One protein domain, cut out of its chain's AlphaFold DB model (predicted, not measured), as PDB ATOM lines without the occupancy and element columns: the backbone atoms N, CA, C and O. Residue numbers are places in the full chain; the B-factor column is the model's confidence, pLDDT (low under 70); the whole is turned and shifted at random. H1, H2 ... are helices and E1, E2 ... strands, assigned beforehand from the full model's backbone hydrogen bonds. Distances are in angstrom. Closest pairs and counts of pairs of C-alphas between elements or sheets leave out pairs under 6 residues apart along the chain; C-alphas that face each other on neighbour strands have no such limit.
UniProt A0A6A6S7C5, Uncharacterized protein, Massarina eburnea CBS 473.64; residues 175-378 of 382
ATOM      1  N   ARG A 175     163.706 195.194 132.464       72.56
ATOM      2  CA  ARG A 175     164.815 195.633 131.624       72.56
ATOM      3  C   ARG A 175     166.119 195.367 132.345       72.56
ATOM      4  O   ARG A 175     166.253 195.650 133.534       72.56
ATOM      5  N   ARG A 176     167.103 194.834 131.641       75.19
ATOM      6  CA  ARG A 176     168.457 194.666 132.170       75.19
ATOM      7  C   ARG A 176     169.427 195.190 131.136       75.19
ATOM      8  O   ARG A 176     169.289 194.873 129.961       75.19
ATOM      9  N   THR A 177     170.365 196.017 131.566       79.31
ATOM     10  CA  THR A 177     171.428 196.549 130.717       79.31
ATOM     11  C   THR A 177     172.755 196.366 131.429       79.31
ATOM     12  O   THR A 177     172.940 196.823 132.549       79.31
ATOM     13  N   GLU A 178     173.691 195.691 130.789       82.69
ATOM     14  CA  GLU A 178     175.030 195.484 131.315       82.69
ATOM     15  C   GLU A 178     176.031 196.217 130.433       82.69
ATOM     16  O   GLU A 178     176.003 196.068 129.214       82.69
ATOM     17  N   PHE A 179     176.910 196.992 131.059       87.00
ATOM     18  CA  PHE A 179     178.008 197.707 130.430       87.00
ATOM     19  C   PHE A 179     179.321 197.000 130.770       87.00
ATOM     20  O   PHE A 179     179.801 197.021 131.901       87.00
ATOM     21  N   GLU A 180     179.926 196.369 129.779       88.44
ATOM     22  CA  GLU A 180     181.224 195.722 129.876       88.44
ATOM     23  C   GLU A 180     182.288 196.590 129.205       88.44
ATOM     24  O   GLU A 180     182.193 196.923 128.025       88.44
ATOM     25  N   PHE A 181     183.320 196.951 129.958       89.50
ATOM     26  CA  PHE A 181     184.438 197.755 129.479       89.50
ATOM     27  C   PHE A 181     185.634 196.859 129.180       89.50
ATOM     28  O   PHE A 181     185.985 196.005 129.997       89.50
ATOM     29  N   SER A 182     186.281 197.068 128.036       90.75
ATOM     30  CA  SER A 182     187.583 196.462 127.748       90.75
ATOM     31  C   SER A 182     188.602 196.840 128.812       90.75
ATOM     32  O   SER A 182     188.625 198.001 129.200       90.75
ATOM     33  N   GLU A 183     189.512 195.941 129.197       89.12
ATOM     34  CA  GLU A 183     190.673 196.293 130.039       89.12
ATOM     35  C   GLU A 183     191.596 197.339 129.384       89.12
ATOM     36  O   GLU A 183     192.352 198.020 130.078       89.12
ATOM     37  N   ASP A 184     191.503 197.499 128.065       89.50
ATOM     38  CA  ASP A 184     192.307 198.429 127.284       89.50
ATOM     39  C   ASP A 184     191.731 199.843 127.231       89.50
ATOM     40  O   ASP A 184     190.525 200.067 127.092       89.50
ATOM     41  N   THR A 185     192.638 200.815 127.241       90.62
ATOM     42  CA  THR A 185     192.340 202.236 127.063       90.62
ATOM     43  C   THR A 185     193.044 202.803 125.846       90.62
ATOM     44  O   THR A 185     194.152 202.399 125.500       90.62
ATOM     45  N   LEU A 186     192.393 203.774 125.211       91.75
ATOM     46  CA  LEU A 186     192.924 204.580 124.125       91.75
ATOM     47  C   LEU A 186     193.034 206.039 124.575       91.75
ATOM     48  O   LEU A 186     192.069 206.612 125.085       91.75
ATOM     49  N   ASP A 187     194.185 206.658 124.313       91.50
ATOM     50  CA  ASP A 187     194.386 208.091 124.545       91.50
ATOM     51  C   ASP A 187     193.658 208.930 123.492       91.50
ATOM     52  O   ASP A 187     194.162 209.156 122.385       91.50
ATOM     53  N   VAL A 188     192.485 209.440 123.867       90.62
ATOM     54  CA  VAL A 188     191.685 210.361 123.056       90.62
ATOM     55  C   VAL A 188     192.055 211.787 123.429       90.62
ATOM     56  O   VAL A 188     191.823 212.215 124.557       90.62
ATOM     57  N   ALA A 189     192.643 212.525 122.493       90.50
ATOM     58  CA  ALA A 189     192.936 213.934 122.692       90.50
ATOM     59  C   ALA A 189     191.789 214.785 122.148       90.50
ATOM     60  O   ALA A 189     191.427 214.644 120.983       90.50
ATOM     61  N   VAL A 190     191.248 215.665 122.989       89.56
ATOM     62  CA  VAL A 190     190.204 216.636 122.642       89.56
ATOM     63  C   VAL A 190     190.802 218.036 122.704       89.56
ATOM     64  O   VAL A 190     191.337 218.437 123.739       89.56
ATOM     65  N   SER A 191     190.722 218.780 121.604       88.38
ATOM     66  CA  SER A 191     191.265 220.135 121.490       88.38
ATOM     67  C   SER A 191     190.166 221.189 121.613       88.38
ATOM     68  O   SER A 191     189.143 221.114 120.935       88.38
ATOM     69  N   ILE A 192     190.385 222.203 122.449       85.88
ATOM     70  CA  ILE A 192     189.470 223.336 122.620       85.88
ATOM     71  C   ILE A 192     190.249 224.638 122.559       85.88
ATOM     72  O   ILE A 192     191.229 224.811 123.276       85.88
ATOM     73  N   THR A 193     189.781 225.577 121.743       81.94
ATOM     74  CA  THR A 193     190.237 226.966 121.807       81.94
ATOM     75  C   THR A 193     189.562 227.651 122.987       81.94
ATOM     76  O   THR A 193     188.334 227.693 123.061       81.94
ATOM     77  N   GLU A 194     190.355 228.142 123.938       71.94
ATOM     78  CA  GLU A 194     189.827 228.812 125.120       71.94
ATOM     79  C   GLU A 194     189.049 230.067 124.709       71.94
ATOM     80  O   GLU A 194     189.479 230.828 123.848       71.94
ATOM     81  N   SER A 195     187.898 230.306 125.327       66.69
ATOM     82  CA  SER A 195     187.171 231.566 125.193       66.69
ATOM     83  C   SER A 195     186.722 232.018 126.577       66.69
ATOM     84  O   SER A 195     186.266 231.182 127.361       66.69
ATOM     85  N   PRO A 196     186.783 233.324 126.898       60.22
ATOM     86  CA  PRO A 196     186.251 233.850 128.154       60.22
ATOM     87  C   PRO A 196     184.734 233.642 128.308       60.22
ATOM     88  O   PRO A 196     184.210 233.803 129.406       60.22
ATOM     89  N   SER A 197     184.020 233.290 127.232       60.47
ATOM     90  CA  SER A 197     182.566 233.109 127.236       60.47
ATOM     91  C   SER A 197     182.090 231.741 127.732       60.47
ATOM     92  O   SER A 197     180.939 231.634 128.147       60.47
ATOM     93  N   GLU A 198     182.920 230.690 127.697       61.47
ATOM     94  CA  GLU A 198     182.469 229.326 128.007       61.47
ATOM     95  C   GLU A 198     183.494 228.527 128.827       61.47
ATOM     96  O   GLU A 198     184.649 228.386 128.417       61.47
ATOM     97  N   PRO A 199     183.093 227.931 129.968       66.69
ATOM     98  CA  PRO A 199     183.967 227.031 130.709       66.69
ATOM     99  C   PRO A 199     184.327 225.809 129.852       66.69
ATOM    100  O   PRO A 199     183.453 225.011 129.514       66.69
ATOM    101  N   GLN A 200     185.618 225.612 129.573       69.19
ATOM    102  CA  GLN A 200     186.158 224.506 128.755       69.19
ATOM    103  C   GLN A 200     185.639 223.132 129.194       69.19
ATOM    104  O   GLN A 200     185.346 222.263 128.376       69.19
ATOM    105  N   ASN A 201     185.460 222.959 130.506       67.50
ATOM    106  CA  ASN A 201     184.944 221.730 131.092       67.50
ATOM    107  C   ASN A 201     183.539 221.371 130.592       67.50
ATOM    108  O   ASN A 201     183.246 220.198 130.390       67.50
ATOM    109  N   LYS A 202     182.683 222.371 130.355       76.81
ATOM    110  CA  LYS A 202     181.327 222.145 129.844       76.81
ATOM    111  C   LYS A 202     181.345 221.733 128.373       76.81
ATOM    112  O   LYS A 202     180.529 220.908 127.978       76.81
ATOM    113  N   LEU A 203     182.289 222.253 127.588       82.19
ATOM    114  CA  LEU A 203     182.422 221.935 126.165       82.19
ATOM    115  C   LEU A 203     182.904 220.498 125.922       82.19
ATOM    116  O   LEU A 203     182.292 219.792 125.130       82.19
ATOM    117  N   ILE A 204     183.931 220.022 126.635       80.69
ATOM    118  CA  ILE A 204     184.432 218.637 126.469       80.69
ATOM    119  C   ILE A 204     183.364 217.623 126.866       80.69
ATOM    120  O   ILE A 204     183.089 216.686 126.115       80.69
ATOM    121  N   SER A 205     182.735 217.823 128.030       84.62
ATOM    122  CA  SER A 205     181.629 216.970 128.465       84.62
ATOM    123  C   SER A 205     180.479 217.003 127.462       84.62
ATOM    124  O   SER A 205     179.894 215.961 127.178       84.62
ATOM    125  N   LYS A 206     180.186 218.163 126.861       88.62
ATOM    126  CA  LYS A 206     179.194 218.271 125.791       88.62
ATOM    127  C   LYS A 206     179.591 217.454 124.557       88.62
ATOM    128  O   LYS A 206     178.767 216.686 124.091       88.62
ATOM    129  N   TYR A 207     180.835 217.523 124.077       90.69
ATOM    130  CA  TYR A 207     181.265 216.777 122.881       90.69
ATOM    131  C   TYR A 207     181.151 215.260 123.061       90.69
ATOM    132  O   TYR A 207     180.697 214.561 122.157       90.69
ATOM    133  N   LEU A 208     181.523 214.746 124.238       89.81
ATOM    134  CA  LEU A 208     181.355 213.328 124.571       89.81
ATOM    135  C   LEU A 208     179.877 212.952 124.756       89.81
ATOM    136  O   LEU A 208     179.450 211.893 124.303       89.81
ATOM    137  N   THR A 209     179.091 213.824 125.393       91.19
ATOM    138  CA  THR A 209     177.641 213.641 125.555       91.19
ATOM    139  C   THR A 209     176.941 213.562 124.204       91.19
ATOM    140  O   THR A 209     176.144 212.654 123.983       91.19
ATOM    141  N   ASP A 210     177.251 214.491 123.304       92.31
ATOM    142  CA  ASP A 210     176.668 214.569 121.970       92.31
ATOM    143  C   ASP A 210     177.066 213.336 121.146       92.31
ATOM    144  O   ASP A 210     176.203 212.726 120.521       92.31
ATOM    145  N   ALA A 211     178.318 212.865 121.249       92.62
ATOM    146  CA  ALA A 211     178.743 211.623 120.603       92.62
ATOM    147  C   ALA A 211     177.921 210.400 121.063       92.62
ATOM    148  O   ALA A 211     177.480 209.607 120.234       92.62
ATOM    149  N   PHE A 212     177.647 210.241 122.363       92.81
ATOM    150  CA  PHE A 212     176.768 209.157 122.827       92.81
ATOM    151  C   PHE A 212     175.301 209.373 122.424       92.81
ATOM    152  O   PHE A 212     174.603 208.419 122.078       92.81
ATOM    153  N   LYS A 213     174.818 210.619 122.402       90.00
ATOM    154  CA  LYS A 213     173.470 210.946 121.913       90.00
ATOM    155  C   LYS A 213     173.299 210.740 120.405       90.00
ATOM    156  O   LYS A 213     172.173 210.536 119.976       90.00
ATOM    157  N   SER A 214     174.375 210.683 119.626       92.75
ATOM    158  CA  SER A 214     174.329 210.314 118.204       92.75
ATOM    159  C   SER A 214     174.209 208.808 117.944       92.75
ATOM    160  O   SER A 214     174.102 208.394 116.793       92.75
ATOM    161  N   LEU A 215     174.165 207.951 118.975       90.94
ATOM    162  CA  LEU A 215     173.888 206.516 118.778       90.94
ATOM    163  C   LEU A 215     172.561 206.266 118.037       90.94
ATOM    164  O   LEU A 215     172.475 205.324 117.253       90.94
ATOM    165  N   THR A 216     171.552 207.121 118.226       89.06
ATOM    166  CA  THR A 216     170.261 207.061 117.519       89.06
ATOM    167  C   THR A 216     170.362 207.357 116.032       89.06
ATOM    168  O   THR A 216     169.497 206.917 115.287       89.06
ATOM    169  N   ASP A 217     171.408 208.059 115.596       89.44
ATOM    170  CA  ASP A 217     171.622 208.363 114.179       89.44
ATOM    171  C   ASP A 217     172.100 207.110 113.418       89.44
ATOM    172  O   ASP A 217     171.950 207.016 112.202       89.44
ATOM    173  N   ILE A 218     172.670 206.133 114.140       91.75
ATOM    174  CA  ILE A 218     173.142 204.845 113.604       91.75
ATOM    175  C   ILE A 218     172.141 203.717 113.886       91.75
ATOM    176  O   ILE A 218     172.025 202.761 113.114       91.75
ATOM    177  N   TYR A 219     171.447 203.785 115.019       91.50
ATOM    178  CA  TYR A 219     170.468 202.782 115.407       91.50
ATOM    179  C   TYR A 219     169.266 202.803 114.457       91.50
ATOM    180  O   TYR A 219     168.544 203.793 114.374       91.50
ATOM    181  N   ASN A 220     169.027 201.681 113.778       91.69
ATOM    182  CA  ASN A 220     167.862 201.501 112.925       91.69
ATOM    183  C   ASN A 220     166.903 200.487 113.572       91.69
ATOM    184  O   ASN A 220     167.195 199.295 113.533       91.69
ATOM    185  N   PRO A 221     165.758 200.915 114.133       88.94
ATOM    186  CA  PRO A 221     164.816 200.001 114.777       88.94
ATOM    187  C   PRO A 221     164.067 199.090 113.786       88.94
ATOM    188  O   PRO A 221     163.345 198.199 114.218       88.94
ATOM    189  N   GLU A 222     164.209 199.295 112.474       89.38
ATOM    190  CA  GLU A 222     163.593 198.455 111.433       89.38
ATOM    191  C   GLU A 222     164.458 197.221 111.085       89.38
ATOM    192  O   GLU A 222     164.010 196.281 110.415       89.38
ATOM    193  N   THR A 223     165.725 197.195 111.520       90.12
ATOM    194  CA  THR A 223     166.678 196.114 111.229       90.12
ATOM    195  C   THR A 223     167.289 195.552 112.506       90.12
ATOM    196  O   THR A 223     167.504 196.263 113.478       90.12
ATOM    197  N   LEU A 224     167.598 194.250 112.501       89.56
ATOM    198  CA  LEU A 224     168.278 193.607 113.634       89.56
ATOM    199  C   LEU A 224     169.749 194.019 113.716       89.56
ATOM    200  O   LEU A 224     170.314 194.124 114.794       89.56
ATOM    201  N   LEU A 225     170.364 194.278 112.562       92.75
ATOM    202  CA  LEU A 225     171.749 194.708 112.468       92.75
ATOM    203  C   LEU A 225     171.806 196.152 111.981       92.75
ATOM    204  O   LEU A 225     171.155 196.503 110.991       92.75
ATOM    205  N   SER A 226     172.611 196.978 112.640       93.88
ATOM    206  CA  SER A 226     173.029 198.273 112.103       93.88
ATOM    207  C   SER A 226     174.443 198.611 112.565       93.88
ATOM    208  O   SER A 226     174.920 198.124 113.588       93.88
ATOM    209  N   SER A 227     175.160 199.414 111.787       96.19
ATOM    210  CA  SER A 227     176.528 199.803 112.124       96.19
ATOM    211  C   SER A 227     176.864 201.165 111.554       96.19
ATOM    212  O   SER A 227     176.346 201.541 110.503       96.19
ATOM    213  N   GLY A 228     177.779 201.879 112.197       95.69
ATOM    214  CA  GLY A 228     178.212 203.181 111.720       95.69
ATOM    215  C   GLY A 228     179.388 203.742 112.500       95.69
ATOM    216  O   GLY A 228     179.984 203.085 113.356       95.69
ATOM    217  N   THR A 229     179.716 204.993 112.197       95.94
ATOM    218  CA  THR A 229     180.807 205.718 112.841       95.94
ATOM    219  C   THR A 229     180.301 207.056 113.361       95.94
ATOM    220  O   THR A 229     179.705 207.823 112.613       95.94
ATOM    221  N   ILE A 230     180.606 207.358 114.620       95.19
ATOM    222  CA  ILE A 230     180.327 208.641 115.265       95.19
ATOM    223  C   ILE A 230     181.642 209.393 115.441       95.19
ATOM    224  O   ILE A 230     182.606 208.863 116.001       95.19
ATOM    225  N   ALA A 231     181.698 210.637 114.979       93.19
ATOM    226  CA  ALA A 231     182.816 211.522 115.276       93.19
ATOM    227  C   ALA A 231     182.668 212.105 116.689       93.19
ATOM    228  O   ALA A 231     181.585 212.543 117.070       93.19
ATOM    229  N   ILE A 232     183.760 212.161 117.450       91.12
ATOM    230  CA  ILE A 232     183.805 212.966 118.673       91.12
ATOM    231  C   ILE A 232     184.335 214.341 118.269       91.12
ATOM    232  O   ILE A 232     185.437 214.452 117.724       91.12
ATOM    233  N   MET A 233     183.542 215.390 118.490       88.44
ATOM    234  CA  MET A 233     183.900 216.733 118.034       88.44
ATOM    235  C   MET A 233     185.235 217.191 118.631       88.44
ATOM    236  O   MET A 233     185.504 217.001 119.817       88.44
ATOM    237  N   SER A 234     186.077 217.771 117.773       87.38
ATOM    238  CA  SER A 234     187.429 218.238 118.102       87.38
ATOM    239  C   SER A 234     188.328 217.192 118.769       87.38
ATOM    240  O   SER A 234     189.285 217.557 119.454       87.38
ATOM    241  N   ALA A 235     188.042 215.903 118.576       90.38
ATOM    242  CA  ALA A 235     188.858 214.818 119.083       90.38
ATOM    243  C   ALA A 235     189.620 214.105 117.967       90.38
ATOM    244  O   ALA A 235     189.181 214.033 116.819       90.38
ATOM    245  N   ASP A 236     190.742 213.489 118.322       91.69
ATOM    246  CA  ASP A 236     191.493 212.607 117.427       91.69
ATOM    247  C   ASP A 236     191.059 211.139 117.497       91.69
ATOM    248  O   ASP A 236     191.859 210.209 117.315       91.69
ATOM    249  N   ALA A 237     189.771 210.930 117.752       92.62
ATOM    250  CA  ALA A 237     189.147 209.627 117.770       92.62
ATOM    251  C   ALA A 237     187.711 209.678 117.249       92.62
ATOM    252  O   ALA A 237     187.027 210.700 117.293       92.62
ATOM    253  N   LYS A 238     187.265 208.523 116.772       94.12
ATOM    254  CA  LYS A 238     185.897 208.233 116.363       94.12
ATOM    255  C   LYS A 238     185.425 206.958 117.055       94.12
ATOM    256  O   LYS A 238     186.242 206.126 117.456       94.12
ATOM    257  N   LEU A 239     184.117 206.803 117.179       95.62
ATOM    258  CA  LEU A 239     183.485 205.614 117.729       95.62
ATOM    259  C   LEU A 239     182.905 204.803 116.579       95.62
ATOM    260  O   LEU A 239     182.062 205.304 115.842       95.62
ATOM    261  N   ASN A 240     183.347 203.564 116.415       95.94
ATOM    262  CA  ASN A 240     182.664 202.608 115.553       95.94
ATOM    263  C   ASN A 240     181.614 201.894 116.396       95.94
ATOM    264  O   ASN A 240     181.921 201.445 117.499       95.94
ATOM    265  N   VAL A 241     180.390 201.813 115.893       96.69
ATOM    266  CA  VAL A 241     179.257 201.264 116.629       96.69
ATOM    267  C   VAL A 241     178.636 200.154 115.808       96.69
ATOM    268  O   VAL A 241     178.365 200.355 114.627       96.69
ATOM    269  N   ASN A 242     178.399 199.013 116.447       96.06
ATOM    270  CA  ASN A 242     177.666 197.887 115.887       96.06
ATOM    271  C   ASN A 242     176.498 197.546 116.811       96.06
ATOM    272  O   ASN A 242     176.692 197.411 118.019       96.06
ATOM    273  N   PHE A 243     175.321 197.389 116.226       94.50
ATOM    274  CA  PHE A 243     174.099 196.924 116.861       94.50
ATOM    275  C   PHE A 243     173.776 195.535 116.318       94.50
ATOM    276  O   PHE A 243     173.707 195.345 115.104       94.50
ATOM    277  N   ASP A 244     173.595 194.589 117.227       93.12
ATOM    278  CA  ASP A 244     173.090 193.242 116.990       93.12
ATOM    279  C   ASP A 244     171.908 193.029 117.938       93.12
ATOM    280  O   ASP A 244     172.066 192.723 119.119       93.12
ATOM    281  N   MET A 245     170.725 193.346 117.430       89.62
ATOM    282  CA  MET A 245     169.459 193.388 118.150       89.62
ATOM    283  C   MET A 245     168.646 192.133 117.839       89.62
ATOM    284  O   MET A 245     168.796 191.532 116.778       89.62
ATOM    285  N   GLN A 246     167.731 191.764 118.729       83.94
ATOM    286  CA  GLN A 246     166.811 190.634 118.510       83.94
ATOM    287  C   GLN A 246     165.378 191.080 118.225       83.94
ATOM    288  O   GLN A 246     164.530 190.244 117.931       83.94
ATOM    289  N   GLU A 247     165.116 192.385 118.297       80.44
ATOM    290  CA  GLU A 247     163.784 192.960 118.149       80.44
ATOM    291  C   GLU A 247     163.788 194.149 117.189       80.44
ATOM    292  O   GLU A 247     164.720 194.959 117.174       80.44
ATOM    293  N   LYS A 248     162.699 194.282 116.435       85.00
ATOM    294  CA  LYS A 248     162.383 195.402 115.545       85.00
ATOM    295  C   LYS A 248     161.173 196.173 116.048       85.00
ATOM    296  O   LYS A 248     160.400 195.661 116.842       85.00
ATOM    297  N   LYS A 249     160.974 197.388 115.539       79.81
ATOM    298  CA  LYS A 249     159.941 198.351 115.958       79.81
ATOM    299  C   LYS A 249     158.513 197.802 116.076       79.81
ATOM    300  O   LYS A 249     157.752 198.305 116.901       79.81
ATOM    301  N   ASP A 250     158.178 196.788 115.286       79.88
ATOM    302  CA  ASP A 250     156.840 196.194 115.228       79.88
ATOM    303  C   ASP A 250     156.727 194.862 115.992       79.88
ATOM    304  O   ASP A 250     155.644 194.278 116.072       79.88
ATOM    305  N   ASP A 251     157.819 194.390 116.597       74.38
ATOM    306  CA  ASP A 251     157.790 193.205 117.445       74.38
ATOM    307  C   ASP A 251     157.064 193.520 118.762       74.38
ATOM    308  O   ASP A 251     157.233 194.579 119.368       74.38
ATOM    309  N   GLY A 252     156.261 192.575 119.260       65.56
ATOM    310  CA  GLY A 252     155.421 192.784 120.449       65.56
ATOM    311  C   GLY A 252     156.183 193.032 121.761       65.56
ATOM    312  O   GLY A 252     155.572 193.430 122.757       65.56
ATOM    313  N   THR A 253     157.495 192.788 121.770       68.62
ATOM    314  CA  THR A 253     158.409 193.021 122.896       68.62
ATOM    315  C   THR A 253     159.337 194.221 122.678       68.62
ATOM    316  O   THR A 253     160.112 194.560 123.572       68.62
ATOM    317  N   PHE A 254     159.214 194.909 121.536       76.56
ATOM    318  CA  PHE A 254     160.041 196.057 121.198       76.56
ATOM    319  C   PHE A 254     159.916 197.186 122.212       76.56
ATOM    320  O   PHE A 254     158.833 197.686 122.535       76.56
ATOM    321  N   ASP A 255     161.067 197.669 122.656       77.44
ATOM    322  CA  ASP A 255     161.155 198.731 123.637       77.44
ATOM    323  C   ASP A 255     161.683 200.025 123.019       77.44
ATOM    324  O   ASP A 255     162.890 200.288 122.974       77.44
ATOM    325  N   LYS A 256     160.752 200.895 122.615       80.50
ATOM    326  CA  LYS A 256     161.056 202.208 122.019       80.50
ATOM    327  C   LYS A 256     161.940 203.111 122.889       80.50
ATOM    328  O   LYS A 256     162.556 204.041 122.376       80.50
ATOM    329  N   ASN A 257     162.006 202.860 124.197       77.88
ATOM    330  CA  ASN A 257     162.778 203.662 125.143       77.88
ATOM    331  C   ASN A 257     164.165 203.063 125.443       77.88
ATOM    332  O   ASN A 257     164.947 203.694 126.159       77.88
ATOM    333  N   ARG A 258     164.499 201.879 124.905       81.88
ATOM    334  CA  ARG A 258     165.779 201.185 125.141       81.88
ATOM    335  C   ARG A 258     166.967 202.054 124.758       81.88
ATOM    336  O   ARG A 258     167.798 202.350 125.615       81.88
ATOM    337  N   MET A 259     167.010 202.520 123.512       88.00
ATOM    338  CA  MET A 259     168.136 203.318 123.025       88.00
ATOM    339  C   MET A 259     168.263 204.668 123.738       88.00
ATOM    340  O   MET A 259     169.342 204.942 124.266       88.00
ATOM    341  N   PRO A 260     167.182 205.461 123.900       83.88
ATOM    342  CA  PRO A 260     167.246 206.676 124.705       83.88
ATOM    343  C   PRO A 260     167.760 206.446 126.132       83.88
ATOM    344  O   PRO A 260     168.480 207.289 126.665       83.88
ATOM    345  N   ARG A 261     167.417 205.327 126.786       81.00
ATOM    346  CA  ARG A 261     167.953 205.013 128.121       81.00
ATOM    347  C   ARG A 261     169.446 204.717 128.078       81.00
ATOM    348  O   ARG A 261     170.177 205.347 128.829       81.00
ATOM    349  N   ILE A 262     169.903 203.847 127.177       87.12
ATOM    350  CA  ILE A 262     171.332 203.518 127.031       87.12
ATOM    351  C   ILE A 262     172.163 204.784 126.778       87.12
ATOM    352  O   ILE A 262     173.192 204.990 127.418       87.12
ATOM    353  N   GLN A 263     171.685 205.677 125.911       88.62
ATOM    354  CA  GLN A 263     172.342 206.958 125.645       88.62
ATOM    355  C   GLN A 263     172.418 207.844 126.884       88.62
ATOM    356  O   GLN A 263     173.466 208.418 127.161       88.62
ATOM    357  N   ASN A 264     171.317 207.959 127.630       81.94
ATOM    358  CA  ASN A 264     171.281 208.763 128.848       81.94
ATOM    359  C   ASN A 264     172.191 208.186 129.934       81.94
ATOM    360  O   ASN A 264     172.857 208.951 130.622       81.94
ATOM    361  N   GLU A 265     172.266 206.865 130.064       83.75
ATOM    362  CA  GLU A 265     173.167 206.170 130.988       83.75
ATOM    363  C   GLU A 265     174.641 206.454 130.649       83.75
ATOM    364  O   GLU A 265     175.398 206.917 131.503       83.75
ATOM    365  N   LEU A 266     175.038 206.294 129.380       89.44
ATOM    366  CA  LEU A 266     176.386 206.644 128.913       89.44
ATOM    367  C   LEU A 266     176.683 208.143 129.093       89.44
ATOM    368  O   LEU A 266     177.718 208.518 129.642       89.44
ATOM    369  N   ALA A 267     175.770 209.017 128.674       87.19
ATOM    370  CA  ALA A 267     175.960 210.461 128.738       87.19
ATOM    371  C   ALA A 267     176.037 210.993 130.176       87.19
ATOM    372  O   ALA A 267     176.882 211.826 130.470       87.19
ATOM    373  N   SER A 268     175.164 210.533 131.073       80.25
ATOM    374  CA  SER A 268     175.083 211.078 132.434       80.25
ATOM    375  C   SER A 268     176.089 210.455 133.395       80.25
ATOM    376  O   SER A 268     176.619 211.161 134.250       80.25
ATOM    377  N   LYS A 269     176.382 209.154 133.269       83.62
ATOM    378  CA  LYS A 269     177.241 208.449 134.233       83.62
ATOM    379  C   LYS A 269     178.685 208.326 133.759       83.62
ATOM    380  O   LYS A 269     179.609 208.558 134.540       83.62
ATOM    381  N   LEU A 270     178.904 207.990 132.484       88.12
ATOM    382  CA  LEU A 270     180.252 207.735 131.967       88.12
ATOM    383  C   LEU A 270     181.002 209.024 131.614       88.12
ATOM    384  O   LEU A 270     182.175 209.143 131.965       88.12
ATOM    385  N   VAL A 271     180.357 209.998 130.960       88.62
ATOM    386  CA  VAL A 271     181.028 211.239 130.513       88.62
ATOM    387  C   VAL A 271     181.640 212.004 131.679       88.62
ATOM    388  O   VAL A 271     182.818 212.361 131.634       88.62
ATOM    389  N   ASP A 272     180.873 212.210 132.749       82.56
ATOM    390  CA  ASP A 272     181.349 212.910 133.941       82.56
ATOM    391  C   ASP A 272     182.557 212.212 134.564       82.56
ATOM    392  O   ASP A 272     183.487 212.863 135.053       82.56
ATOM    393  N   LYS A 273     182.571 210.877 134.529       86.12
ATOM    394  CA  LYS A 273     183.674 210.101 135.076       86.12
ATOM    395  C   LYS A 273     184.911 210.150 134.184       86.12
ATOM    396  O   LYS A 273     185.985 210.459 134.692       86.12
ATOM    397  N   LEU A 274     184.763 209.958 132.873       87.06
ATOM    398  CA  LEU A 274     185.842 210.137 131.893       87.06
ATOM    399  C   LEU A 274     186.491 211.517 132.021       87.06
ATOM    400  O   LEU A 274     187.712 211.656 131.968       87.06
ATOM    401  N   PHE A 275     185.672 212.544 132.241       81.88
ATOM    402  CA  PHE A 275     186.147 213.909 132.371       81.88
ATOM    403  C   PHE A 275     186.919 214.174 133.671       81.88
ATOM    404  O   PHE A 275     187.840 214.999 133.687       81.88
ATOM    405  N   LYS A 276     186.564 213.499 134.769       82.19
ATOM    406  CA  LYS A 276     187.304 213.579 136.040       82.19
ATOM    407  C   LYS A 276     188.692 212.945 135.938       82.19
ATOM    408  O   LYS A 276     189.614 213.445 136.568       82.19
ATOM    409  N   GLU A 277     188.842 211.913 135.112       80.00
ATOM    410  CA  GLU A 277     190.097 211.166 134.930       80.00
ATOM    411  C   GLU A 277     191.009 211.740 133.821       80.00
ATOM    412  O   GLU A 277     192.028 211.141 133.471       80.00
ATOM    413  N   LYS A 278     190.664 212.892 133.227       82.50
ATOM    414  CA  LYS A 278     191.465 213.498 132.149       82.50
ATOM    415  C   LYS A 278     192.827 214.005 132.635       82.50
ATOM    416  O   LYS A 278     192.988 214.430 133.780       82.50
ATOM    417  N   SER A 279     193.789 214.065 131.716       82.56
ATOM    418  CA  SER A 279     195.090 214.682 131.966       82.56
ATOM    419  C   SER A 279     194.975 216.191 132.203       82.56
ATOM    420  O   SER A 279     194.016 216.848 131.782       82.56
ATOM    421  N   LYS A 280     196.018 216.778 132.803       83.69
ATOM    422  CA  LYS A 280     196.208 218.233 132.743       83.69
ATOM    423  C   LYS A 280     196.241 218.678 131.268       83.69
ATOM    424  O   LYS A 280     196.832 217.957 130.455       83.69
ATOM    425  N   PRO A 281     195.606 219.810 130.919       84.88
ATOM    426  CA  PRO A 281     195.617 220.297 129.548       84.88
ATOM    427  C   PRO A 281     197.013 220.732 129.116       84.88
ATOM    428  O   PRO A 281     197.766 221.311 129.900       84.88
ATOM    429  N   ASN A 282     197.325 220.503 127.844       85.50
ATOM    430  CA  ASN A 282     198.476 221.088 127.173       85.50
ATOM    431  C   ASN A 282     198.003 222.246 126.291       85.50
ATOM    432  O   ASN A 282     197.445 222.022 125.215       85.50
ATOM    433  N   CYS A 283     198.190 223.475 126.764       87.50
ATOM    434  CA  CYS A 283     197.728 224.679 126.085       87.50
ATOM    435  C   CYS A 283     198.844 225.310 125.258       87.50
ATOM    436  O   CYS A 283     199.941 225.558 125.757       87.50
ATOM    437  N   LYS A 284     198.550 225.598 123.990       85.88
ATOM    438  CA  LYS A 284     199.457 226.291 123.075       85.88
ATOM    439  C   LYS A 284     198.747 227.489 122.464       85.88
ATOM    440  O   LYS A 284     197.660 227.354 121.907       85.88
ATOM    441  N   GLN A 285     199.378 228.654 122.544       84.44
ATOM    442  CA  GLN A 285     198.960 229.839 121.802       84.44
ATOM    443  C   GLN A 285     199.871 229.997 120.587       84.44
ATOM    444  O   GLN A 285     201.088 230.083 120.733       84.44
ATOM    445  N   THR A 286     199.290 230.006 119.390       80.00
ATOM    446  CA  THR A 286     200.033 230.161 118.133       80.00
ATOM    447  C   THR A 286     199.617 231.466 117.464       80.00
ATOM    448  O   THR A 286     198.447 231.583 117.097       80.00
ATOM    449  N   PRO A 287     200.519 232.443 117.267       76.00
ATOM    450  CA  PRO A 287     200.194 233.666 116.535       76.00
ATOM    451  C   PRO A 287     199.581 233.342 115.156       76.00
ATOM    452  O   PRO A 287     200.099 232.451 114.480       76.00
ATOM    453  N   PRO A 288     198.493 234.011 114.722       77.94
ATOM    454  CA  PRO A 288     197.838 235.186 115.312       77.94
ATOM    455  C   PRO A 288     196.644 234.860 116.239       77.94
ATOM    456  O   PRO A 288     195.763 235.700 116.421       77.94
ATOM    457  N   SER A 289     196.547 233.649 116.807       79.06
ATOM    458  CA  SER A 289     195.383 233.246 117.605       79.06
ATOM    459  C   SER A 289     195.214 234.128 118.848       79.06
ATOM    460  O   SER A 289     196.100 234.253 119.699       79.06
ATOM    461  N   ARG A 290     194.027 234.734 118.972       81.62
ATOM    462  CA  ARG A 290     193.665 235.579 120.121       81.62
ATOM    463  C   ARG A 290     193.621 234.792 121.433       81.62
ATOM    464  O   ARG A 290     193.845 235.372 122.490       81.62
ATOM    465  N   TYR A 291     193.357 233.491 121.352       83.12
ATOM    466  CA  TYR A 291     193.240 232.601 122.500       83.12
ATOM    467  C   TYR A 291     194.072 231.324 122.308       83.12
ATOM    468  O   TYR A 291     194.305 230.913 121.160       83.12
ATOM    469  N   PRO A 292     194.553 230.701 123.401       84.88
ATOM    470  CA  PRO A 292     195.259 229.428 123.337       84.88
ATOM    471  C   PRO A 292     194.313 228.281 122.965       84.88
ATOM    472  O   PRO A 292     193.120 228.306 123.259       84.88
ATOM    473  N   THR A 293     194.859 227.248 122.328       86.88
ATOM    474  CA  THR A 293     194.181 225.964 122.141       86.88
ATOM    475  C   THR A 293     194.758 224.953 123.120       86.88
ATOM    476  O   THR A 293     195.966 224.719 123.138       86.88
ATOM    477  N   CYS A 294     193.893 224.367 123.938       87.25
ATOM    478  CA  CYS A 294     194.229 223.377 124.945       87.25
ATOM    479  C   CYS A 294     193.835 221.984 124.484       87.25
ATOM    480  O   CYS A 294     192.700 221.746 124.075       87.25
ATOM    481  N   GLU A 295     194.781 221.058 124.572       88.31
ATOM    482  CA  GLU A 295     194.562 219.644 124.312       88.31
ATOM    483  C   GLU A 295     194.421 218.886 125.637       88.31
ATOM    484  O   GLU A 295     195.303 218.950 126.497       88.31
ATOM    485  N   TYR A 296     193.318 218.159 125.799       88.31
ATOM    486  CA  TYR A 296     193.048 217.303 126.952       88.31
ATOM    487  C   TYR A 296     193.112 215.851 126.515       88.31
ATOM    488  O   TYR A 296     192.398 215.461 125.594       88.31
ATOM    489  N   THR A 297     193.929 215.041 127.185       89.88
ATOM    490  CA  THR A 297     193.968 213.600 126.930       89.88
ATOM    491  C   THR A 297     193.036 212.882 127.895       89.88
ATOM    492  O   THR A 297     193.131 213.047 129.112       89.88
ATOM    493  N   ILE A 298     192.134 212.079 127.345       90.38
ATOM    494  CA  ILE A 298     191.155 211.277 128.070       90.38
ATOM    495  C   ILE A 298     191.493 209.807 127.837       90.38
ATOM    496  O   ILE A 298     191.634 209.370 126.694       90.38
ATOM    497  N   LYS A 299     191.602 209.045 128.927       90.69
ATOM    498  CA  LYS A 299     191.750 207.586 128.898       90.69
ATOM    499  C   LYS A 299     190.388 206.971 128.593       90.69
ATOM    500  O   LYS A 299     189.590 206.740 129.498       90.69
ATOM    501  N   PHE A 300     190.093 206.778 127.314       91.75
ATOM    502  CA  PHE A 300     188.796 206.279 126.870       91.75
ATOM    503  C   PHE A 300     188.828 204.745 126.733       91.75
ATOM    504  O   PHE A 300     189.826 204.224 126.232       91.75
ATOM    505  N   PRO A 301     187.777 204.003 127.133       91.94
ATOM    506  CA  PRO A 301     187.697 202.558 126.920       91.94
ATOM    507  C   PRO A 301     187.886 202.196 125.451       91.94
ATOM    508  O   PRO A 301     187.218 202.752 124.577       91.94
ATOM    509  N   LYS A 302     188.769 201.245 125.148       91.94
ATOM    510  CA  LYS A 302     188.968 200.801 123.766       91.94
ATOM    511  C   LYS A 302     187.685 200.208 123.185       91.94
ATOM    512  O   LYS A 302     187.389 200.427 122.008       91.94
ATOM    513  N   GLN A 303     186.923 199.503 124.015       93.94
ATOM    514  CA  GLN A 303     185.620 198.958 123.683       93.94
ATOM    515  C   GLN A 303     184.663 199.051 124.877       93.94
ATOM    516  O   GLN A 303     185.048 198.829 126.024       93.94
ATOM    517  N   ILE A 304     183.401 199.343 124.582       93.62
ATOM    518  CA  ILE A 304     182.265 199.209 125.491       93.62
ATOM    519  C   ILE A 304     181.309 198.217 124.835       93.62
ATOM    520  O   ILE A 304     180.806 198.469 123.740       93.62
ATOM    521  N   TYR A 305     181.092 197.082 125.482       91.75
ATOM    522  CA  TYR A 305     180.085 196.106 125.101       91.75
ATOM    523  C   TYR A 305     178.859 196.303 125.984       91.75
ATOM    524  O   TYR A 305     178.965 196.358 127.204       91.75
ATOM    525  N   ILE A 306     177.694 196.450 125.370       91.00
ATOM    526  CA  ILE A 306     176.436 196.694 126.060       91.00
ATOM    527  C   ILE A 306     175.514 195.538 125.723       91.00
ATOM    528  O   ILE A 306     175.133 195.362 124.568       91.00
ATOM    529  N   ALA A 307     175.156 194.759 126.733       87.06
ATOM    530  CA  ALA A 307     174.123 193.749 126.605       87.06
ATOM    531  C   ALA A 307     172.816 194.310 127.153       87.06
ATOM    532  O   ALA A 307     172.789 194.807 128.278       87.06
ATOM    533  N   SER A 308     171.732 194.221 126.388       82.75
ATOM    534  CA  SER A 308     170.405 194.611 126.864       82.75
ATOM    535  C   SER A 308     169.413 193.475 126.679       82.75
ATOM    536  O   SER A 308     169.497 192.703 125.729       82.75
ATOM    537  N   GLN A 309     168.488 193.353 127.623       76.44
ATOM    538  CA  GLN A 309     167.407 192.385 127.563       76.44
ATOM    539  C   GLN A 309     166.135 193.013 128.118       76.44
ATOM    540  O   GLN A 309     166.148 193.650 129.177       76.44
ATOM    541  N   VAL A 310     165.032 192.772 127.417       74.25
ATOM    542  CA  VAL A 310     163.679 192.877 127.958       74.25
ATOM    543  C   VAL A 310     163.134 191.461 128.037       74.25
ATOM    544  O   VAL A 310     163.165 190.721 127.061       74.25
ATOM    545  N   ALA A 311     162.709 191.046 129.221       67.31
ATOM    546  CA  ALA A 311     162.161 189.712 129.439       67.31
ATOM    547  C   ALA A 311     161.083 189.778 130.506       67.31
ATOM    548  O   ALA A 311     161.134 190.659 131.364       67.31
ATOM    549  N   ASP A 312     160.137 188.844 130.502       67.12
ATOM    550  CA  ASP A 312     159.217 188.751 131.631       67.12
ATOM    551  C   ASP A 312     160.004 188.437 132.905       67.12
ATOM    552  O   ASP A 312     160.933 187.631 132.908       67.12
ATOM    553  N   GLN A 313     159.613 189.062 134.008       61.06
ATOM    554  CA  GLN A 313     160.282 188.970 135.298       61.06
ATOM    555  C   GLN A 313     160.413 187.527 135.802       61.06
ATOM    556  O   GLN A 313     161.381 187.201 136.489       61.06
ATOM    557  N   GLN A 314     159.471 186.661 135.419       56.03
ATOM    558  CA  GLN A 314     159.480 185.224 135.699       56.03
ATOM    559  C   GLN A 314     160.612 184.461 134.983       56.03
ATOM    560  O   GLN A 314     161.072 183.429 135.474       56.03
ATOM    561  N   PHE A 315     161.111 184.964 133.849       57.47
ATOM    562  CA  PHE A 315     162.236 184.367 133.134       57.47
ATOM    563  C   PHE A 315     163.554 184.842 133.749       57.47
ATOM    564  O   PHE A 315     164.160 185.837 133.361       57.47
ATOM    565  N   MET A 316     164.020 184.082 134.739       51.38
ATOM    566  CA  MET A 316     165.257 184.354 135.474       51.38
ATOM    567  C   MET A 316     166.544 184.218 134.655       51.38
ATOM    568  O   MET A 316     167.584 184.746 135.055       51.38
ATOM    569  N   ARG A 317     166.508 183.483 133.538       56.50
ATOM    570  CA  ARG A 317     167.707 183.195 132.750       56.50
ATOM    571  C   ARG A 317     168.091 184.410 131.916       56.50
ATOM    572  O   ARG A 317     167.437 184.732 130.928       56.50
ATOM    573  N   TRP A 318     169.187 185.043 132.319       58.47
ATOM    574  CA  TRP A 318     169.844 186.062 131.520       58.47
ATOM    575  C   TRP A 318     170.480 185.402 130.297       58.47
ATOM    576  O   TRP A 318     171.403 184.595 130.410       58.47
ATOM    577  N   SER A 319     169.950 185.731 129.128       60.03
ATOM    578  CA  SER A 319     170.602 185.487 127.851       60.03
ATOM    579  C   SER A 319     170.592 186.836 127.146       60.03
ATOM    580  O   SER A 319     169.501 187.367 126.932       60.03
ATOM    581  N   PRO A 320     171.759 187.453 126.889       60.03
ATOM    582  CA  PRO A 320     171.800 188.777 126.291       60.03
ATOM    583  C   PRO A 320     171.164 188.699 124.905       60.03
ATOM    584  O   PRO A 320     171.742 188.075 124.009       60.03
ATOM    585  N   THR A 321     169.970 189.279 124.765       69.06
ATOM    586  CA  THR A 321     169.264 189.322 123.486       69.06
ATOM    587  C   THR A 321     169.892 190.395 122.617       69.06
ATOM    588  O   THR A 321     170.428 190.063 121.571       69.06
ATOM    589  N   ASP A 322     169.984 191.635 123.086       84.38
ATOM    590  CA  ASP A 322     170.627 192.693 122.313       84.38
ATOM    591  C   ASP A 322     172.086 192.893 122.701       84.38
ATOM    592  O   ASP A 322     172.461 192.823 123.877       84.38
ATOM    593  N   ARG A 323     172.904 193.214 121.702       90.62
ATOM    594  CA  ARG A 323     174.338 193.442 121.826       90.62
ATOM    595  C   ARG A 323     174.716 194.698 121.065       90.62
ATOM    596  O   ARG A 323     174.545 194.795 119.855       90.62
ATOM    597  N   ILE A 324     175.280 195.662 121.774       93.62
ATOM    598  CA  ILE A 324     175.818 196.886 121.186       93.62
ATOM    599  C   ILE A 324     177.303 196.910 121.488       93.62
ATOM    600  O   ILE A 324     177.715 196.745 122.631       93.62
ATOM    601  N   THR A 325     178.123 197.118 120.472       94.88
ATOM    602  CA  THR A 325     179.568 197.259 120.645       94.88
ATOM    603  C   THR A 325     179.987 198.634 120.172       94.88
ATOM    604  O   THR A 325     179.782 198.977 119.011       94.88
ATOM    605  N   ILE A 326     180.579 199.414 121.071       95.88
ATOM    606  CA  ILE A 326     181.155 200.726 120.784       95.88
ATOM    607  C   ILE A 326     182.668 200.582 120.888       95.88
ATOM    608  O   ILE A 326     183.187 200.297 121.962       95.88
ATOM    609  N   SER A 327     183.390 200.800 119.795       94.44
ATOM    610  CA  SER A 327     184.849 200.696 119.751       94.44
ATOM    611  C   SER A 327     185.475 202.047 119.434       94.44
ATOM    612  O   SER A 327     185.181 202.656 118.405       94.44
ATOM    613  N   ALA A 328     186.390 202.502 120.286       93.44
ATOM    614  CA  ALA A 328     187.134 203.727 120.053       93.44
ATOM    615  C   ALA A 328     188.293 203.484 119.075       93.44
ATOM    616  O   ALA A 328     189.145 202.606 119.262       93.44
ATOM    617  N   GLN A 329     188.362 204.297 118.027       91.69
ATOM    618  CA  GLN A 329     189.423 204.259 117.029       91.69
ATOM    619  C   GLN A 329     190.063 205.637 116.908       91.69
ATOM    620  O   GLN A 329     189.375 206.619 116.646       91.69
ATOM    621  N   SER A 330     191.386 205.714 117.056       88.81
ATOM    622  CA  SER A 330     192.088 206.973 116.814       88.81
ATOM    623  C   SER A 330     192.149 207.288 115.321       88.81
ATOM    624  O   SER A 330     192.305 206.394 114.489       88.81
ATOM    625  N   THR A 331     192.058 208.573 114.993       85.38
ATOM    626  CA  THR A 331     192.295 209.113 113.652       85.38
ATOM    627  C   THR A 331     193.767 209.480 113.419       85.38
ATOM    628  O   THR A 331     194.158 209.710 112.277       85.38
ATOM    629  N   LYS A 332     194.607 209.496 114.467       82.94
ATOM    630  CA  LYS A 332     196.057 209.736 114.381       82.94
ATOM    631  C   LYS A 332     196.841 208.418 114.385       82.94
ATOM    632  O   LYS A 332     196.486 207.459 115.068       82.94
ATOM    633  N   LYS A 333     197.960 208.389 113.654       69.50
ATOM    634  CA  LYS A 333     198.925 207.277 113.699       69.50
ATOM    635  C   LYS A 333     199.643 207.267 115.060       69.50
ATOM    636  O   LYS A 333     199.962 208.330 115.583       69.50
ATOM    637  N   ASN A 334     199.918 206.078 115.602       64.62
ATOM    638  CA  ASN A 334     200.712 205.843 116.824       64.62
ATOM    639  C   ASN A 334     200.108 206.351 118.148       64.62
ATOM    640  O   ASN A 334     200.847 206.753 119.049       64.62
ATOM    641  N   LYS A 335     198.778 206.333 118.306       77.81
ATOM    642  CA  LYS A 335     198.186 206.618 119.620       77.81
ATOM    643  C   LYS A 335     198.442 205.508 120.624       77.81
ATOM    644  O   LYS A 335     198.363 204.326 120.297       77.81
ATOM    645  N   LYS A 336     198.714 205.928 121.861       81.75
ATOM    646  CA  LYS A 336     198.950 205.029 122.981       81.75
ATOM    647  C   LYS A 336     197.664 204.259 123.279       81.75
ATOM    648  O   LYS A 336     196.637 204.852 123.610       81.75
ATOM    649  N   CYS A 337     197.752 202.950 123.107       86.69
ATOM    650  CA  CYS A 337     196.785 201.977 123.575       86.69
ATOM    651  C   CYS A 337     197.484 201.184 124.682       86.69
ATOM    652  O   CYS A 337     198.620 200.750 124.488       86.69
ATOM    653  N   GLU A 338     196.864 201.066 125.854       88.69
ATOM    654  CA  GLU A 338     197.450 200.341 126.982       88.69
ATOM    655  C   GLU A 338     196.386 199.639 127.824       88.69
ATOM    656  O   GLU A 338     195.277 200.156 127.993       88.69
ATOM    657  N   GLN A 339     196.765 198.503 128.412       88.56
ATOM    658  CA  GLN A 339     195.978 197.843 129.446       88.56
ATOM    659  C   GLN A 339     195.925 198.721 130.695       88.56
ATOM    660  O   GLN A 339     196.951 199.068 131.281       88.56
ATOM    661  N   ASN A 340     194.717 199.069 131.123       87.12
ATOM    662  CA  ASN A 340     194.473 199.861 132.317       87.12
ATOM    663  C   ASN A 340     193.207 199.382 133.038       87.12
ATOM    664  O   ASN A 340     192.238 200.121 133.227       87.12
ATOM    665  N   LYS A 341     193.246 198.123 133.482       86.81
ATOM    666  CA  LYS A 341     192.152 197.465 134.205       86.81
ATOM    667  C   LYS A 341     191.591 198.314 135.350       86.81
ATOM    668  O   LYS A 341     190.382 198.468 135.450       86.81
ATOM    669  N   LYS A 342     192.456 198.928 136.166       86.25
ATOM    670  CA  LYS A 342     192.034 199.751 137.311       86.25
ATOM    671  C   LYS A 342     191.200 200.963 136.884       86.25
ATOM    672  O   LYS A 342     190.201 201.271 137.527       86.25
ATOM    673  N   ALA A 343     191.584 201.649 135.805       85.12
ATOM    674  CA  ALA A 343     190.765 202.734 135.269       85.12
ATOM    675  C   ALA A 343     189.406 202.210 134.780       85.12
ATOM    676  O   ALA A 343     188.386 202.854 135.006       85.12
ATOM    677  N   MET A 344     189.374 201.027 134.165       87.94
ATOM    678  CA  MET A 344     188.141 200.423 133.650       87.94
ATOM    679  C   MET A 344     187.219 199.931 134.764       87.94
ATOM    680  O   MET A 344     186.016 200.111 134.649       87.94
ATOM    681  N   GLU A 345     187.756 199.426 135.876       84.50
ATOM    682  CA  GLU A 345     186.979 199.085 137.078       84.50
ATOM    683  C   GLU A 345     186.324 200.333 137.681       84.50
ATOM    684  O   GLU A 345     185.160 200.324 138.083       84.50
ATOM    685  N   ILE A 346     187.062 201.444 137.691       84.88
ATOM    686  CA  ILE A 346     186.569 202.744 138.142       84.88
ATOM    687  C   ILE A 346     185.460 203.275 137.216       84.88
ATOM    688  O   ILE A 346     184.489 203.858 137.704       84.88
ATOM    689  N   LEU A 347     185.594 203.099 135.896       85.31
ATOM    690  CA  LEU A 347     184.550 203.473 134.938       85.31
ATOM    691  C   LEU A 347     183.346 202.538 135.025       85.31
ATOM    692  O   LEU A 347     182.225 203.024 135.004       85.31
ATOM    693  N   SER A 348     183.540 201.229 135.176       84.00
ATOM    694  CA  SER A 348     182.436 200.277 135.281       84.00
ATOM    695  C   SER A 348     181.625 200.502 136.556       84.00
ATOM    696  O   SER A 348     180.403 200.416 136.527       84.00
ATOM    697  N   ALA A 349     182.274 200.879 137.662       79.06
ATOM    698  CA  ALA A 349     181.607 201.119 138.938       79.06
ATOM    699  C   ALA A 349     180.528 202.218 138.890       79.06
ATOM    700  O   ALA A 349     179.612 202.189 139.711       79.06
ATOM    701  N   VAL A 350     180.571 203.155 137.928       79.94
ATOM    702  CA  VAL A 350     179.503 204.171 137.780       79.94
ATOM    703  C   VAL A 350     178.167 203.553 137.368       79.94
ATOM    704  O   VAL A 350     177.118 204.153 137.586       79.94
ATOM    705  N   PHE A 351     178.209 202.351 136.797       73.88
ATOM    706  CA  PHE A 351     177.048 201.571 136.399       73.88
ATOM    707  C   PHE A 351     176.653 200.528 137.451       73.88
ATOM    708  O   PHE A 351     175.731 199.779 137.189       73.88
ATOM    709  N   GLY A 352     177.301 200.468 138.621       69.19
ATOM    710  CA  GLY A 352     177.072 199.425 139.635       69.19
ATOM    711  C   GLY A 352     178.017 198.221 139.496       69.19
ATOM    712  O   GLY A 352     178.770 198.117 138.530       69.19
ATOM    713  N   VAL A 353     178.021 197.315 140.482       54.84
ATOM    714  CA  VAL A 353     179.006 196.220 140.593       54.84
ATOM    715  C   VAL A 353     178.444 194.897 140.051       54.84
ATOM    716  O   VAL A 353     177.525 194.322 140.622       54.84
ATOM    717  N   ALA A 354     179.052 194.340 138.996       47.22
ATOM    718  CA  ALA A 354     178.611 193.069 138.397       47.22
ATOM    719  C   ALA A 354     178.849 191.797 139.239       47.22
ATOM    720  O   ALA A 354     178.319 190.741 138.896       47.22
ATOM    721  N   ASN A 355     179.614 191.849 140.338       37.72
ATOM    722  CA  ASN A 355     179.758 190.690 141.239       37.72
ATOM    723  C   ASN A 355     178.434 190.286 141.913       37.72
ATOM    724  O   ASN A 355     178.332 189.171 142.414       37.72
ATOM    725  N   GLU A 356     177.411 191.139 141.849       39.00
ATOM    726  CA  GLU A 356     176.037 190.816 142.243       39.00
ATOM    727  C   GLU A 356     175.280 190.011 141.165       39.00
ATOM    728  O   GLU A 356     174.289 189.363 141.463       39.00
ATOM    729  N   VAL A 357     175.763 189.966 139.916       38.22
ATOM    730  CA  VAL A 357     175.112 189.265 138.784       38.22
ATOM    731  C   VAL A 357     175.530 187.791 138.688       38.22
ATOM    732  O   VAL A 357     174.803 186.966 138.137       38.22
ATOM    733  N   LYS A 358     176.710 187.428 139.218       33.50
ATOM    734  CA  LYS A 358     177.229 186.043 139.173       33.50
ATOM    735  C   LYS A 358     176.549 185.099 140.160       33.50
ATOM    736  O   LYS A 358     176.538 183.892 139.920       33.50
ATOM    737  N   SER A 359     175.968 185.610 141.241       33.09
ATOM    738  CA  SER A 359     174.944 184.863 141.958       33.09
ATOM    739  C   SER A 359     173.656 185.074 141.171       33.09
ATOM    740  O   SER A 359     173.173 186.194 141.056       33.09
ATOM    741  N   GLY A 360     173.076 184.019 140.599       33.28
ATOM    742  CA  GLY A 360     171.765 184.081 139.931       33.28
ATOM    743  C   GLY A 360     170.600 184.419 140.882       33.28
ATOM    744  O   GLY A 360     169.514 183.878 140.719       33.28
ATOM    745  N   TRP A 361     170.862 185.202 141.931       30.00
ATOM    746  CA  TRP A 361     170.048 185.492 143.106       30.00
ATOM    747  C   TRP A 361     169.665 186.981 143.173       30.00
ATOM    748  O   TRP A 361     168.664 187.310 143.803       30.00
ATOM    749  N   PHE A 362     170.373 187.882 142.472       33.81
ATOM    750  CA  PHE A 362     169.914 189.261 142.278       33.81
ATOM    751  C   PHE A 362     168.898 189.311 141.135       33.81
ATOM    752  O   PHE A 362     169.212 189.459 139.953       33.81
ATOM    753  N   SER A 363     167.636 189.123 141.501       35.59
ATOM    754  CA  SER A 363     166.506 189.330 140.603       35.59
ATOM    755  C   SER A 363     166.415 190.774 140.127       35.59
ATOM    756  O   SER A 363     166.855 191.720 140.778       35.59
ATOM    757  N   ALA A 364     165.696 190.949 139.024       35.88
ATOM    758  CA  ALA A 364     165.248 192.234 138.508       35.88
ATOM    759  C   ALA A 364     164.464 193.127 139.503       35.88
ATOM    760  O   ALA A 364     164.100 194.238 139.141       35.88
ATOM    761  N   ALA A 365     164.208 192.681 140.739       36.06
ATOM    762  CA  ALA A 365     163.699 193.528 141.814       36.06
ATOM    763  C   ALA A 365     164.809 194.344 142.514       36.06
ATOM    764  O   ALA A 365     164.584 195.495 142.881       36.06
ATOM    765  N   ALA A 366     166.023 193.795 142.645       35.78
ATOM    766  CA  ALA A 366     167.129 194.414 143.384       35.78
ATOM    767  C   ALA A 366     167.846 195.544 142.612       35.78
ATOM    768  O   ALA A 366     168.483 196.413 143.204       35.78
ATOM    769  N   GLY A 367     167.704 195.587 141.286       37.62
ATOM    770  CA  GLY A 367     168.224 196.670 140.444       37.62
ATOM    771  C   GLY A 367     167.336 197.903 140.354       37.62
ATOM    772  O   GLY A 367     167.726 198.900 139.756       37.62
ATOM    773  N   GLY A 368     166.123 197.821 140.896       40.28
ATOM    774  CA  GLY A 368     165.035 198.600 140.344       40.28
ATOM    775  C   GLY A 368     164.656 198.110 138.943       40.28
ATOM    776  O   GLY A 368     165.187 197.163 138.374       40.28
ATOM    777  N   LEU A 369     163.675 198.809 138.412       44.72
ATOM    778  CA  LEU A 369     162.801 198.525 137.277       44.72
ATOM    779  C   LEU A 369     163.545 198.434 135.928       44.72
ATOM    780  O   LEU A 369     163.006 197.938 134.935       44.72
ATOM    781  N   GLY A 370     164.819 198.825 135.958       52.28
ATOM    782  CA  GLY A 370     165.869 198.489 135.019       52.28
ATOM    783  C   GLY A 370     167.167 198.248 135.793       52.28
ATOM    784  O   GLY A 370     167.672 199.167 136.430       52.28
ATOM    785  N   PHE A 371     167.720 197.035 135.750       62.12
ATOM    786  CA  PHE A 371     169.037 196.781 136.341       62.12
ATOM    787  C   PHE A 371     170.120 197.282 135.391       62.12
ATOM    788  O   PHE A 371     170.130 196.914 134.214       62.12
ATOM    789  N   VAL A 372     171.028 198.100 135.916       59.84
ATOM    790  CA  VAL A 372     172.233 198.545 135.223       59.84
ATOM    791  C   VAL A 372     173.436 198.025 136.004       59.84
ATOM    792  O   VAL A 372     173.462 198.177 137.222       59.84
ATOM    793  N   ALA A 373     174.387 197.383 135.323       67.06
ATOM    794  CA  ALA A 373     175.644 196.927 135.919       67.06
ATOM    795  C   ALA A 373     176.838 197.270 135.047       67.06
ATOM    796  O   ALA A 373     176.738 197.262 133.821       67.06
ATOM    797  N   GLY A 374     177.981 197.498 135.688       65.56
ATOM    798  CA  GLY A 374     179.271 197.583 135.031       65.56
ATOM    799  C   GLY A 374     180.151 196.373 135.334       65.56
ATOM    800  O   GLY A 374     180.251 195.940 136.485       65.56
ATOM    801  N   LYS A 375     180.865 195.874 134.324       80.75
ATOM    802  CA  LYS A 375     181.997 194.959 134.522       80.75
ATOM    803  C   LYS A 375     183.181 195.306 133.632       80.75
ATOM    804  O   LYS A 375     183.059 196.076 132.683       80.75
ATOM    805  N   VAL A 376     184.316 194.688 133.931       77.56
ATOM    806  CA  VAL A 376     185.518 194.748 133.100       77.56
ATOM    807  C   VAL A 376     185.743 193.387 132.457       77.56
ATOM    808  O   VAL A 376     185.697 192.361 133.139       77.56
ATOM    809  N   GLY A 377     185.957 193.392 131.147       74.12
ATOM    810  CA  GLY A 377     186.164 192.208 130.327       74.12
ATOM    811  C   GLY A 377     187.458 192.274 129.528       74.12
ATOM    812  O   GLY A 377     187.999 193.341 129.248       74.12
ATOM    813  N   SER A 378     187.947 191.108 129.118       61.53
ATOM    814  CA  SER A 378     189.203 190.951 128.376       61.53
ATOM    815  C   SER A 378     189.082 191.229 126.867       61.53
ATOM    816  O   SER A 378     189.983 190.880 126.105       61.53
TER     817      SER A 378
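Overview. This is residues 175 to 378 of the 382 residues of an uncharacterized protein of Massarina eburnea CBS 473.64 (UniProt A0A6A6S7C5). A twisted sheet of six strands has helices H1, H3 and H4 over one face, and through E1 to E2 and E6 to E7 its chain turns into a second, curled sheet of four strands. H1 and H3 run side by side in opposite ways and reach both sheets, while the E5 and E6 hairpin lies at one end of the long axis. The printed part has 204 residues, with four named helices and ten named strands in the order E1 E2 H1 H2 E3 E4 H3 E5 E6 E7 E8 E9 H4 E10. The larger sheet runs E3 E4 E8 E7 E1 E10, mixed, the smaller E5 E6 E2 E9, antiparallel; the class is mixed, helices and strands. The whole is compact, with a radius of gyration of the C-alphas of 18.4 A, yet elongated, spanning 66 by 35 by 33 A.

Along the chain. The larger sheet holds E3, residues 225 to 231; E4, 237 to 244; E8, 322 to 330, 26.4 A; E7, 303 to 312, 29.4 A; E1, 175 to 182, from C-alpha 175 at (164.815, 195.633, 131.624); and E10, 370 to 377, ending at C-alpha 377 at (186.164, 192.208, 130.327). The other holds E5, 282 to 284; E6, 293 to 301, 24.8 A; E2, 184 to 193, 29.1 A; and E9, 337 to 339. The helices are H1, 200 to 213, 19.8 A; H2, 215 to 218; H3, 258 to 276, 27.1 A, from C-alpha 258 at (165.779, 201.185, 125.141); and H4, 341 to 351, 15.8 A.

Arrangement. In the larger sheet, E1 and E10 are parallel, with N 177 and O 371 2.8 A apart, within hydrogen-bond range. Its other neighbours are antiparallel: the E3 and E4 hairpin (N 230 and O 239, 2.8 A), E4 and E8 (N 240 and O 327, 2.9 A), the E7 and E8 hairpin (N 306 and O 324, 2.8 A), and E7 and E1 (N 178 and O 307, 2.8 A). E1 runs on into E2 at 90 degrees, and E6 into E7 at 52 degrees. In the curled sheet, the pairs include N 190 and O 296 of E2 and E6, 2.9 A, N 282 and O 295 of the E5 and E6 hairpin, 2.9 A, and N 185 and O 338 of E2 and E9, 2.8 A. The two sheets make a sandwich, two sheets face to face, the facing parts 10.6 A centre to centre and their strands at 60 degrees. H1, H3 and H4 lie on the same face of the larger sheet, in two layers, helices over strands. H4 lies over E10, along the strands at 2 degrees on the local plane, at a height over the sheet of 7.0 A; the closest C-alphas are Ser 348 and Gly 374, 4.2 A. H3, the hub, has a height of 9.8 A and touches H1 at a shallow tilt of 27 degrees, opposite ways, the closest C-alphas being Thr 209 and Ala 267, 4.8 A. With residues 269 to 274 alone H3 touches H4, at a steep tilt of 49 degrees; C-alphas 269 and 350 are closest, 6.0 A. With residues 259 to 263 alone it touches H2, which only grazes the larger sheet; C-alphas 216 and 259 are closest, 7.0 A. Every O i to N i+4 pair is within hydrogen-bond range in H1, 12 of 15 in H3 and 5 of 7 in H4; H2 is too short for one.

Size, cuts and confidence. The C-alphas of Pro 288 and Gln 314 are the two farthest apart, 66.2 A. The printed part has no cut. The long links are E4 to H3, 13 residues, and H4 to E10, 18 residues. The mean pLDDT of the printed part is 79.3; it is under 70 in 46 residues, among them 195 to 201, 311 to 321 and 352 to 374.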